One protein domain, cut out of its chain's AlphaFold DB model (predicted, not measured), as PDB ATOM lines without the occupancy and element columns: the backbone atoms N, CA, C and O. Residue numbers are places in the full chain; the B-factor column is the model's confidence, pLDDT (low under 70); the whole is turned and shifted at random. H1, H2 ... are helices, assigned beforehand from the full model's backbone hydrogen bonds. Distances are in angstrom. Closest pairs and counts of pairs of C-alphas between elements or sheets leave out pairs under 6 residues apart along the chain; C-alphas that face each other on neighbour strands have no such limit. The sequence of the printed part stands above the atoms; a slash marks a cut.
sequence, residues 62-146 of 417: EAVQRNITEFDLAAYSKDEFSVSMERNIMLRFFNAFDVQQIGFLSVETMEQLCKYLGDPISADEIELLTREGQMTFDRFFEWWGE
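AT A GLANCE: This is residues 62 to 146 of the 417 residues of the protein "Inorganic diphosphatase" of Bodo saltans (UniProt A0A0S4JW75). The longest helix, H3, bridges two unequal parts: a small outlying corner of two short helices, H1 and H2, at one end of the domain, and a larger body at the other. In that body the later part of H3 and the helices H4, H5 and H6 make a loose, open ring, with H4 and H6 apart from each other and residues 131 to 136 leading from H5 to H6. The printed part has 85 residues with six named helices, H1 to H6 in chain order, and no named strand; its class is all helix. It is only just loose, close to compact, with a radius of gyration of the C-alphas of 14.7 A, and its outline is elongated, spanning 43 by 24 by 18 A.

IN THESE COORDINATES: Find C-alpha 83 at (-7.506, 94.760, 103.397); from there H3, residues 83 to 97, runs 20.9 A to C-alpha 97 at (-11.899, 77.565, 114.362). Farther along the chain come H4, residues 107 to 116, 14.3 A long, and H5, residues 123 to 130, 10.6 A long. H6, residues 137 to 146, measures 14.4 A and ends at C-alpha 146 at (-19.883, 95.747, 106.466). Go back to the first printed residues for H1, residues 62 to 66, 6.1 A long, and H2, residues 70 to 76, 10.0 A long.

HOW THE PARTS SIT: Start at H3, which touches H4 with residues 93 to 97 alone; the closest C-alphas, of Phe 97 and Thr 109, are 6.7 A apart. The two run opposite ways at a steep tilt of 56 degrees. H3 also touches H6, closest at the C-alphas of Phe 94 and Phe 137, 6.6 A apart, opposite ways at a steep tilt of 54 degrees. From H4 look on to H5: they touch, with the C-alphas of Val 107 and Ile 126 closest at 6.2 A, opposite ways at a steep tilt of 66 degrees. The helix packing is mostly crossed. H5 and H6 are apart, and so are H2 and H3. H1 and H2 are close but not clearly touching, with the C-alphas of Ala 63 and Glu 70 closest at 5.5 A. H1 is only just apart from H3, at 8.3 A. In each of the six helices every O i to N i+4 pair is within hydrogen-bond range.

THE WHOLE: Look for the two C-alphas farthest apart at Asn 67 and Asp 124, 44.3 A from each other. Residues 64 to 69, of which 64 to 66 belong to H1, and residues 75 to 80 stand free. The printed part has no cut; the link from H1 to H2 is tight, the other links are short, and no link is long. The mean pLDDT of the printed part is 86.0, and residue 132 is under 70.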
ATOM      1  N   GLU A  62       4.272  90.700 102.510       89.00
ATOM      2  CA  GLU A  62       4.767  92.021 102.881       89.00
ATOM      3  C   GLU A  62       5.780  91.961 104.034       89.00
ATOM      4  O   GLU A  62       6.776  92.686 104.016       89.00
ATOM      5  N   ALA A  63       5.565  91.077 105.013       87.69
ATOM      6  CA  ALA A  63       6.496  90.858 106.120       87.69
ATOM      7  C   ALA A  63       7.773  90.156 105.629       87.69
ATOM      8  O   ALA A  63       8.884  90.595 105.935       87.69
ATOM      9  N   VAL A  64       7.620  89.134 104.776       89.94
ATOM     10  CA  VAL A  64       8.746  88.416 104.154       89.94
ATOM     11  C   VAL A  64       9.578  89.355 103.280       89.94
ATOM     12  O   VAL A  64      10.802  89.372 103.379       89.94
ATOM     13  N   GLN A  65       8.929  90.190 102.463       91.19
ATOM     14  CA  GLN A  65       9.599  91.150 101.587       91.19
ATOM     15  C   GLN A  65      10.377  92.207 102.378       91.19
ATOM     16  O   GLN A  65      11.465  92.612 101.970       91.19
ATOM     17  N   ARG A  66       9.824  92.661 103.507       88.31
ATOM     18  CA  ARG A  66      10.466  93.645 104.389       88.31
ATOM     19  C   ARG A  66      11.484  93.013 105.348       88.31
ATOM     20  O   ARG A  66      12.161  93.755 106.053       88.31
ATOM     21  N   ASN A  67      11.623  91.683 105.347       93.06
ATOM     22  CA  ASN A  67      12.486  90.914 106.248       93.06
ATOM     23  C   ASN A  67      12.271  91.273 107.733       93.06
ATOM     24  O   ASN A  67      13.224  91.441 108.494       93.06
ATOM     25  N   ILE A  68      11.006  91.420 108.123       91.62
ATOM     26  CA  ILE A  68      10.569  91.685 109.499       91.62
ATOM     27  C   ILE A  68       9.463  90.706 109.881       91.62
ATOM     28  O   ILE A  68       8.863  90.065 109.018       91.62
ATOM     29  N   THR A  69       9.181  90.578 111.176       92.25
ATOM     30  CA  THR A  69       8.062  89.747 111.623       92.25
ATOM     31  C   THR A  69       6.726  90.440 111.344       92.25
ATOM     32  O   THR A  69       6.647  91.666 111.260       92.25
ATOM     33  N   GLU A  70       5.645  89.666 111.227       91.12
ATOM     34  CA  GLU A  70       4.293  90.236 111.129       91.12
ATOM     35  C   GLU A  70       3.914  91.037 112.380       91.12
ATOM     36  O   GLU A  70       3.202  92.031 112.272       91.12
ATOM     37  N   PHE A  71       4.427  90.640 113.553       92.50
ATOM     38  CA  PHE A  71       4.244  91.382 114.799       92.50
ATOM     39  C   PHE A  71       4.902  92.761 114.724       92.50
ATOM     40  O   PHE A  71       4.255  93.758 115.022       92.50
ATOM     41  N   ASP A  72       6.150  92.836 114.259       93.06
ATOM     42  CA  ASP A  72       6.844  94.117 114.100       93.06
ATOM     43  C   ASP A  72       6.170  94.993 113.039       93.06
ATOM     44  O   ASP A  72       6.070  96.210 113.198       93.06
ATOM     45  N   LEU A  73       5.676  94.369 111.965       91.50
ATOM     46  CA  LEU A  73       4.911  95.058 110.934       91.50
ATOM     47  C   LEU A  73       3.598  95.620 111.507       91.50
ATOM     48  O   LEU A  73       3.269  96.755 111.195       91.50
ATOM     49  N   ALA A  74       2.880  94.891 112.366       91.12
ATOM     50  CA  ALA A  74       1.649  95.373 113.005       91.12
ATOM     51  C   ALA A  74       1.907  96.450 114.068       91.12
ATOM     52  O   ALA A  74       1.151  97.409 114.180       91.12
ATOM     53  N   ALA A  75       2.963  96.286 114.867       93.19
ATOM     54  CA  ALA A  75       3.225  97.127 116.030       93.19
ATOM     55  C   ALA A  75       3.947  98.438 115.686       93.19
ATOM     56  O   ALA A  75       3.745  99.443 116.368       93.19
ATOM     57  N   TYR A  76       4.813  98.431 114.663       93.06
ATOM     58  CA  TYR A  76       5.752  99.532 114.410       93.06
ATOM     59  C   TYR A  76       5.685 100.118 112.993       93.06
ATOM     60  O   TYR A  76       6.324 101.144 112.738       93.06
ATOM     61  N   SER A  77       4.949  99.504 112.057       91.44
ATOM     62  CA  SER A  77       4.716 100.115 110.741       91.44
ATOM     63  C   SER A  77       3.921 101.410 110.890       91.44
ATOM     64  O   SER A  77       3.027 101.519 111.723       91.44
ATOM     65  N   LYS A  78       4.239 102.402 110.053       91.12
ATOM     66  CA  LYS A  78       3.446 103.637 109.960       91.12
ATOM     67  C   LYS A  78       2.120 103.421 109.240       91.12
ATOM     68  O   LYS A  78       1.177 104.163 109.487       91.12
ATOM     69  N   ASP A  79       2.097 102.453 108.332       91.38
ATOM     70  CA  ASP A  79       0.929 102.124 107.532       91.38
ATOM     71  C   ASP A  79       0.108 101.054 108.254       91.38
ATOM     72  O   ASP A  79       0.682 100.067 108.731       91.38
ATOM     73  N   GLU A  80      -1.213 101.236 108.283       91.25
ATOM     74  CA  GLU A  80      -2.156 100.187 108.677       91.25
ATOM     75  C   GLU A  80      -2.083  98.998 107.712       91.25
ATOM     76  O   GLU A  80      -1.608  99.099 106.573       91.25
ATOM     77  N   PHE A  81      -2.559  97.843 108.169       91.12
ATOM     78  CA  PHE A  81      -2.633  96.666 107.318       91.12
ATOM     79  C   PHE A  81      -3.617  96.908 106.181       91.12
ATOM     80  O   PHE A  81      -4.714  97.424 106.367       91.12
ATOM     81  N   SER A  82      -3.211  96.532 104.970       91.38
ATOM     82  CA  SER A  82      -4.132  96.560 103.842       91.38
ATOM     83  C   SER A  82      -5.247  95.534 104.052       91.38
ATOM     84  O   SER A  82      -5.042  94.511 104.707       91.38
ATOM     85  N   VAL A  83      -6.391  95.729 103.392       88.38
ATOM     86  CA  VAL A  83      -7.506  94.760 103.397       88.38
ATOM     87  C   VAL A  83      -7.040  93.349 103.001       88.38
ATOM     88  O   VAL A  83      -7.546  92.355 103.511       88.38
ATOM     89  N   SER A  84      -6.034  93.236 102.126       88.50
ATOM     90  CA  SER A  84      -5.435  91.948 101.744       88.50
ATOM     91  C   SER A  84      -4.687  91.283 102.905       88.50
ATOM     92  O   SER A  84      -4.793  90.074 103.117       88.50
ATOM     93  N   MET A  85      -3.940  92.065 103.683       87.06
ATOM     94  CA  MET A  85      -3.235  91.572 104.866       87.06
ATOM     95  C   MET A  85      -4.226  91.179 105.968       87.06
ATOM     96  O   MET A  85      -4.106  90.091 106.532       87.06
ATOM     97  N   GLU A  86      -5.248  92.006 106.210       88.94
ATOM     98  CA  GLU A  86      -6.342  91.707 107.142       88.94
ATOM     99  C   GLU A  86      -7.079  90.425 106.743       88.94
ATOM    100  O   GLU A  86      -7.277  89.546 107.576       88.94
ATOM    101  N   ARG A  87      -7.399  90.249 105.455       89.62
ATOM    102  CA  ARG A  87      -8.032  89.032 104.927       89.62
ATOM    103  C   ARG A  87      -7.201  87.779 105.192       89.62
ATOM    104  O   ARG A  87      -7.748  86.772 105.629       89.62
ATOM    105  N   ASN A  88      -5.887  87.831 104.976       88.12
ATOM    106  CA  ASN A  88      -4.995  86.700 105.249       88.12
ATOM    107  C   ASN A  88      -4.905  86.367 106.748       88.12
ATOM    108  O   ASN A  88      -4.819  85.199 107.125       88.12
ATOM    109  N   ILE A  89      -4.937  87.374 107.623       90.19
ATOM    110  CA  ILE A  89      -4.983  87.172 109.079       90.19
ATOM    111  C   ILE A  89      -6.330  86.574 109.499       90.19
ATOM    112  O   ILE A  89      -6.356  85.561 110.197       90.19
ATOM    113  N   MET A  90      -7.437  87.137 109.018       88.19
ATOM    114  CA  MET A  90      -8.791  86.665 109.316       88.19
ATOM    115  C   MET A  90      -9.025  85.239 108.816       88.19
ATOM    116  O   MET A  90      -9.665  84.454 109.509       88.19
ATOM    117  N   LEU A  91      -8.459  84.863 107.665       90.31
ATOM    118  CA  LEU A  91      -8.514  83.490 107.160       90.31
ATOM    119  C   LEU A  91      -7.775  82.517 108.085       90.31
ATOM    120  O   LEU A  91      -8.259  81.414 108.334       90.31
ATOM    121  N   ARG A  92      -6.617  82.920 108.628       89.75
ATOM    122  CA  ARG A  92      -5.878  82.107 109.606       89.75
ATOM    123  C   ARG A  92      -6.681  81.908 110.891       89.75
ATOM    124  O   ARG A  92      -6.709  80.789 111.395       89.75
ATOM    125  N   PHE A  93      -7.378  82.941 111.374       89.56
ATOM    126  CA  PHE A  93      -8.307  82.797 112.498       89.56
ATOM    127  C   PHE A  93      -9.482  81.879 112.152       89.56
ATOM    128  O   PHE A  93      -9.722  80.921 112.872       89.56
ATOM    129  N   PHE A  94     -10.158  82.094 111.024       89.31
ATOM    130  CA  PHE A  94     -11.280  81.257 110.591       89.31
ATOM    131  C   PHE A  94     -10.899  79.771 110.513       89.31
ATOM    132  O   PHE A  94     -11.583  78.922 111.082       89.31
ATOM    133  N   ASN A  95      -9.760  79.454 109.892       90.19
ATOM    134  CA  ASN A  95      -9.268  78.080 109.774       90.19
ATOM    135  C   ASN A  95      -8.875  77.462 111.124       90.19
ATOM    136  O   ASN A  95      -8.960  76.249 111.282       90.19
ATOM    137  N   ALA A  96      -8.443  78.265 112.101       89.31
ATOM    138  CA  ALA A  96      -8.161  77.770 113.449       89.31
ATOM    139  C   ALA A  96      -9.442  77.336 114.186       89.31
ATOM    140  O   ALA A  96      -9.389  76.436 115.023       89.31
ATOM    141  N   PHE A  97     -10.582  77.946 113.854       89.31
ATOM    142  CA  PHE A  97     -11.899  77.565 114.362       89.31
ATOM    143  C   PHE A  97     -12.552  76.441 113.529       89.31
ATOM    144  O   PHE A  97     -13.359  75.680 114.061       89.31
ATOM    145  N   ASP A  98     -12.162  76.262 112.261       90.25
ATOM    146  CA  ASP A  98     -12.539  75.116 111.418       90.25
ATOM    147  C   ASP A  98     -11.623  73.903 111.667       90.25
ATOM    148  O   ASP A  98     -10.862  73.452 110.808       90.25
ATOM    149  N   VAL A  99     -11.689  73.352 112.883       88.69
ATOM    150  CA  VAL A  99     -10.822  72.241 113.325       88.69
ATOM    151  C   VAL A  99     -10.961  70.999 112.435       88.69
ATOM    152  O   VAL A  99     -10.005  70.243 112.265       88.69
ATOM    153  N   GLN A 100     -12.148  70.777 111.863       87.75
ATOM    154  CA  GLN A 100     -12.431  69.630 110.996       87.75
ATOM    155  C   GLN A 100     -12.037  69.870 109.531       87.75
ATOM    156  O   GLN A 100     -12.110  68.933 108.737       87.75
ATOM    157  N   GLN A 101     -11.602  71.088 109.185       87.31
ATOM    158  CA  GLN A 101     -11.239  71.502 107.827       87.31
ATOM    159  C   GLN A 101     -12.366  71.248 106.816       87.31
ATOM    160  O   GLN A 101     -12.134  70.796 105.693       87.31
ATOM    161  N   ILE A 102     -13.607  71.507 107.233       88.19
ATOM    162  CA  ILE A 102     -14.811  71.289 106.417       88.19
ATOM    163  C   ILE A 102     -15.118  72.479 105.493       88.19
ATOM    164  O   ILE A 102     -15.948  72.353 104.594       88.19
ATOM    165  N   GLY A 103     -14.434  73.613 105.674       86.44
ATOM    166  CA  GLY A 103     -14.526  74.819 104.847       86.44
ATOM    167  C   GLY A 103     -15.624  75.802 105.268       86.44
ATOM    168  O   GLY A 103     -15.841  76.808 104.589       86.44
ATOM    169  N   PHE A 104     -16.325  75.527 106.369       88.31
ATOM    170  CA  PHE A 104     -17.374  76.381 106.921       88.31
ATOM    171  C   PHE A 104     -17.478  76.224 108.441       88.31
ATOM    172  O   PHE A 104     -17.099  75.196 108.994       88.31
ATOM    173  N   LEU A 105     -18.038  77.229 109.116       86.44
ATOM    174  CA  LEU A 105     -18.254  77.199 110.565       86.44
ATOM    175  C   LEU A 105     -19.733  77.016 110.916       86.44
ATOM    176  O   LEU A 105     -20.628  77.476 110.201       86.44
ATOM    177  N   SER A 106     -19.983  76.347 112.042       85.50
ATOM    178  CA  SER A 106     -21.312  76.278 112.653       85.50
ATOM    179  C   SER A 106     -21.691  77.614 113.314       85.50
ATOM    180  O   SER A 106     -20.821  78.446 113.573       85.50
ATOM    181  N   VAL A 107     -22.978  77.804 113.629       81.81
ATOM    182  CA  VAL A 107     -23.500  78.966 114.388       81.81
ATOM    183  C   VAL A 107     -22.710  79.176 115.684       81.81
ATOM    184  O   VAL A 107     -22.218  80.270 115.947       81.81
ATOM    185  N   GLU A 108     -22.540  78.108 116.464       82.88
ATOM    186  CA  GLU A 108     -21.861  78.144 117.763       82.88
ATOM    187  C   GLU A 108     -20.381  78.515 117.616       82.88
ATOM    188  O   GLU A 108     -19.856  79.363 118.337       82.88
ATOM    189  N   THR A 109     -19.702  77.925 116.631       87.69
ATOM    190  CA  THR A 109     -18.286  78.206 116.371       87.69
ATOM    191  C   THR A 109     -18.080  79.634 115.856       87.69
ATOM    192  O   THR A 109     -17.085  80.277 116.189       87.69
ATOM    193  N   MET A 110     -19.035  80.163 115.087       84.88
ATOM    194  CA  MET A 110     -19.010  81.543 114.606       84.88
ATOM    195  C   MET A 110     -19.203  82.555 115.743       84.88
ATOM    196  O   MET A 110     -18.523  83.581 115.772       84.88
ATOM    197  N   GLU A 111     -20.075  82.253 116.708       84.31
ATOM    198  CA  GLU A 111     -20.245  83.067 117.917       84.31
ATOM    199  C   GLU A 111     -18.928  83.198 118.684       84.31
ATOM    200  O   GLU A 111     -18.533  84.290 119.098       84.31
ATOM    201  N   GLN A 112     -18.228  82.075 118.849       87.25
ATOM    202  CA  GLN A 112     -16.938  82.034 119.527       87.25
ATOM    203  C   GLN A 112     -15.862  82.808 118.754       87.25
ATOM    204  O   GLN A 112     -15.097  83.541 119.379       87.25
ATOM    205  N   LEU A 113     -15.833  82.706 117.420       88.25
ATOM    206  CA  LEU A 113     -14.911  83.475 116.580       88.25
ATOM    207  C   LEU A 113     -15.147  84.986 116.721       88.25
ATOM    208  O   LEU A 113     -14.200  85.728 116.962       88.25
ATOM    209  N   CYS A 114     -16.396  85.451 116.642       85.94
ATOM    210  CA  CYS A 114     -16.712  86.879 116.778       85.94
ATOM    211  C   CYS A 114     -16.380  87.409 118.187       85.94
ATOM    212  O   CYS A 114     -15.773  88.471 118.322       85.94
ATOM    213  N   LYS A 115     -16.664  86.619 119.239       85.12
ATOM    214  CA  LYS A 115     -16.222  86.911 120.617       85.12
ATOM    215  C   LYS A 115     -14.698  87.006 120.725       85.12
ATOM    216  O   LYS A 115     -14.199  87.915 121.381       85.12
ATOM    217  N   TYR A 116     -13.966  86.092 120.089       88.81
ATOM    218  CA  TYR A 116     -12.500  86.076 120.095       88.81
ATOM    219  C   TYR A 116     -11.898  87.284 119.365       88.81
ATOM    220  O   TYR A 116     -10.908  87.851 119.821       88.81
ATOM    221  N   LEU A 117     -12.525  87.720 118.270       87.00
ATOM    222  CA  LEU A 117     -12.142  88.918 117.518       87.00
ATOM    223  C   LEU A 117     -12.505  90.233 118.231       87.00
ATOM    224  O   LEU A 117     -12.125  91.304 117.763       87.00
ATOM    225  N   GLY A 118     -13.208  90.160 119.367       81.81
ATOM    226  CA  GLY A 118     -13.544  91.314 120.199       81.81
ATOM    227  C   GLY A 118     -14.843  92.034 119.827       81.81
ATOM    228  O   GLY A 118     -15.128  93.063 120.435       81.81
ATOM    229  N   ASP A 119     -15.643  91.500 118.896       79.81
ATOM    230  CA  ASP A 119     -16.980  92.020 118.555       79.81
ATOM    231  C   ASP A 119     -18.041  90.935 118.820       79.81
ATOM    232  O   ASP A 119     -18.413  90.169 117.923       79.81
ATOM    233  N   PRO A 120     -18.478  90.767 120.085       78.06
ATOM    234  CA  PRO A 120     -19.482  89.773 120.428       78.06
ATOM    235  C   PRO A 120     -20.831  90.150 119.803       78.06
ATOM    236  O   PRO A 120     -21.457  91.139 120.181       78.06
ATOM    237  N   ILE A 121     -21.304  89.314 118.887       77.69
ATOM    238  CA  ILE A 121     -22.630  89.423 118.266       77.69
ATOM    239  C   ILE A 121     -23.672  88.608 119.034       77.69
ATOM    240  O   ILE A 121     -23.335  87.644 119.728       77.69
ATOM    241  N   SER A 122     -24.943  89.007 118.946       73.50
ATOM    242  CA  SER A 122     -26.019  88.275 119.619       73.50
ATOM    243  C   SER A 122     -26.332  86.965 118.890       73.50
ATOM    244  O   SER A 122     -26.153  86.855 117.677       73.50
ATOM    245  N   ALA A 123     -26.847  85.969 119.617       71.44
ATOM    246  CA  ALA A 123     -27.271  84.703 119.016       71.44
ATOM    247  C   ALA A 123     -28.304  84.911 117.887       71.44
ATOM    248  O   ALA A 123     -28.219  84.257 116.848       71.44
ATOM    249  N   ASP A 124     -29.213  85.879 118.052       76.06
ATOM    250  CA  ASP A 124     -30.238  86.227 117.060       76.06
ATOM    251  C   ASP A 124     -29.624  86.737 115.742       76.06
ATOM    252  O   ASP A 124     -30.109  86.428 114.651       76.06
ATOM    253  N   GLU A 125     -28.529  87.497 115.822       77.19
ATOM    254  CA  GLU A 125     -27.811  87.993 114.644       77.19
ATOM    255  C   GLU A 125     -27.057  86.878 113.919       77.19
ATOM    256  O   GLU A 125     -27.037  86.850 112.690       77.19
ATOM    257  N   ILE A 126     -26.493  85.916 114.651       74.25
ATOM    258  CA  ILE A 126     -25.842  84.747 114.044       74.25
ATOM    259  C   ILE A 126     -26.872  83.849 113.359       74.25
ATOM    260  O   ILE A 126     -26.618  83.314 112.274       74.25
ATOM    261  N   GLU A 127     -28.054  83.692 113.954       74.62
ATOM    262  CA  GLU A 127     -29.138  82.940 113.329       74.62
ATOM    263  C   GLU A 127     -29.566  83.595 112.005       74.62
ATOM    264  O   GLU A 127     -29.726  82.909 110.995       74.62
ATOM    265  N   LEU A 128     -29.670  84.928 111.965       76.94
ATOM    266  CA  LEU A 128     -29.926  85.676 110.730       76.94
ATOM    267  C   LEU A 128     -28.841  85.435 109.669       76.94
ATOM    268  O   LEU A 128     -29.171  85.226 108.504       76.94
ATOM    269  N   LEU A 129     -27.566  85.389 110.067       73.69
ATOM    270  CA  LEU A 129     -26.446  85.146 109.150       73.69
ATOM    271  C   LEU A 129     -26.436  83.724 108.586       73.69
ATOM    272  O   LEU A 129     -26.142  83.507 107.411       73.69
ATOM    273  N   THR A 130     -26.794  82.735 109.394       71.38
ATOM    274  CA  THR A 130     -26.741  81.320 108.998       71.38
ATOM    275  C   THR A 130     -27.984  80.827 108.255       71.38
ATOM    276  O   THR A 130     -27.928  79.783 107.604       71.38
ATOM    277  N   ARG A 131     -29.086  81.594 108.251       72.19
ATOM    278  CA  ARG A 131     -30.332  81.241 107.541       72.19
ATOM    279  C   ARG A 131     -30.190  81.085 106.026       72.19
ATOM    280  O   ARG A 131     -30.958  80.328 105.438       72.19
ATOM    281  N   GLU A 132     -29.233  81.757 105.390       67.25
ATOM    282  CA  GLU A 132     -29.075  81.717 103.923       67.25
ATOM    283  C   GLU A 132     -28.055  80.672 103.427       67.25
ATOM    284  O   GLU A 132     -27.776  80.611 102.231       67.25
ATOM    285  N   GLY A 133     -27.505  79.827 104.311       76.50
ATOM    286  CA  GLY A 133     -26.595  78.736 103.935       76.50
ATOM    287  C   GLY A 133     -25.369  78.591 104.841       76.50
ATOM    288  O   GLY A 133     -25.248  79.260 105.866       76.50
ATOM    289  N   GLN A 134     -24.442  77.707 104.451       83.38
ATOM    290  CA  GLN A 134     -23.188  77.472 105.178       83.38
ATOM    291  C   GLN A 134     -22.333  78.750 105.243       83.38
ATOM    292  O   GLN A 134     -22.213  79.483 104.259       83.38
ATOM    293  N   MET A 135     -21.727  79.016 106.402       83.44
ATOM    294  CA  MET A 135     -20.850  80.173 106.601       83.44
ATOM    295  C   MET A 135     -19.414  79.830 106.217       83.44
ATOM    296  O   MET A 135     -18.645  79.343 107.045       83.44
ATOM    297  N   THR A 136     -19.067  80.079 104.958       90.06
ATOM    298  CA  THR A 136     -17.687  80.021 104.462       90.06
ATOM    299  C   THR A 136     -16.904  81.271 104.877       90.06
ATOM    300  O   THR A 136     -17.489  82.284 105.270       90.06
ATOM    301  N   PHE A 137     -15.574  81.223 104.757       89.69
ATOM    302  CA  PHE A 137     -14.714  82.368 105.065       89.69
ATOM    303  C   PHE A 137     -15.083  83.621 104.259       89.69
ATOM    304  O   PHE A 137     -15.153  84.705 104.827       89.69
ATOM    305  N   ASP A 138     -15.345  83.478 102.958       89.69
ATOM    306  CA  ASP A 138     -15.638  84.619 102.081       89.69
ATOM    307  C   ASP A 138     -16.883  85.377 102.538       89.69
ATOM    308  O   ASP A 138     -16.844  86.596 102.697       89.69
ATOM    309  N   ARG A 139     -17.951  84.634 102.848       88.50
ATOM    310  CA  ARG A 139     -19.212  85.195 103.335       88.50
ATOM    311  C   ARG A 139     -19.048  85.858 104.700       88.50
ATOM    312  O   ARG A 139     -19.611  86.919 104.947       88.50
ATOM    313  N   PHE A 140     -18.261  85.243 105.582       87.75
ATOM    314  CA  PHE A 140     -17.929  85.828 106.876       87.75
ATOM    315  C   PHE A 140     -17.118  87.124 106.732       87.75
ATOM    316  O   PHE A 140     -17.443  88.113 107.382       87.75
ATOM    317  N   PHE A 141     -16.093  87.143 105.877       88.62
ATOM    318  CA  PHE A 141     -15.220  88.302 105.696       88.62
ATOM    319  C   PHE A 141     -15.956  89.490 105.061       88.62
ATOM    320  O   PHE A 141     -15.751  90.625 105.485       88.62
ATOM    321  N   GLU A 142     -16.838  89.236 104.089       88.25
ATOM    322  CA  GLU A 142     -17.722  90.264 103.518       88.25
ATOM    323  C   GLU A 142     -18.644  90.859 104.585       88.25
ATOM    324  O   GLU A 142     -18.660  92.074 104.785       88.25
ATOM    325  N   TRP A 143     -19.341  90.001 105.337       86.00
ATOM    326  CA  TRP A 143     -20.215  90.448 106.418       86.00
ATOM    327  C   TRP A 143     -19.460  91.258 107.485       86.00
ATOM    328  O   TRP A 143     -19.927  92.326 107.894       86.00
ATOM    329  N   TRP A 144     -18.279  90.789 107.903       85.12
ATOM    330  CA  TRP A 144     -17.427  91.460 108.886       85.12
ATOM    331  C   TRP A 144     -16.981  92.847 108.409       85.12
ATOM    332  O   TRP A 144     -16.965  93.792 109.195       85.12
ATOM    333  N   GLY A 145     -16.671  93.006 107.119       82.81
ATOM    334  CA  GLY A 145     -16.314  94.302 106.539       82.81
ATOM    335  C   GLY A 145     -17.449  95.332 106.592       82.81
ATOM    336  O   GLY A 145     -17.195  96.518 106.799       82.81
ATOM    337  N   GLU A 146     -18.697  94.883 106.446       81.38
ATOM    338  CA  GLU A 146     -19.883  95.747 106.466       81.38
ATOM    339  C   GLU A 146     -20.398  96.046 107.885       81.38
ATOM    340  O   GLU A 146     -20.967  97.114 108.119       81.38
TER     341      GLU A 146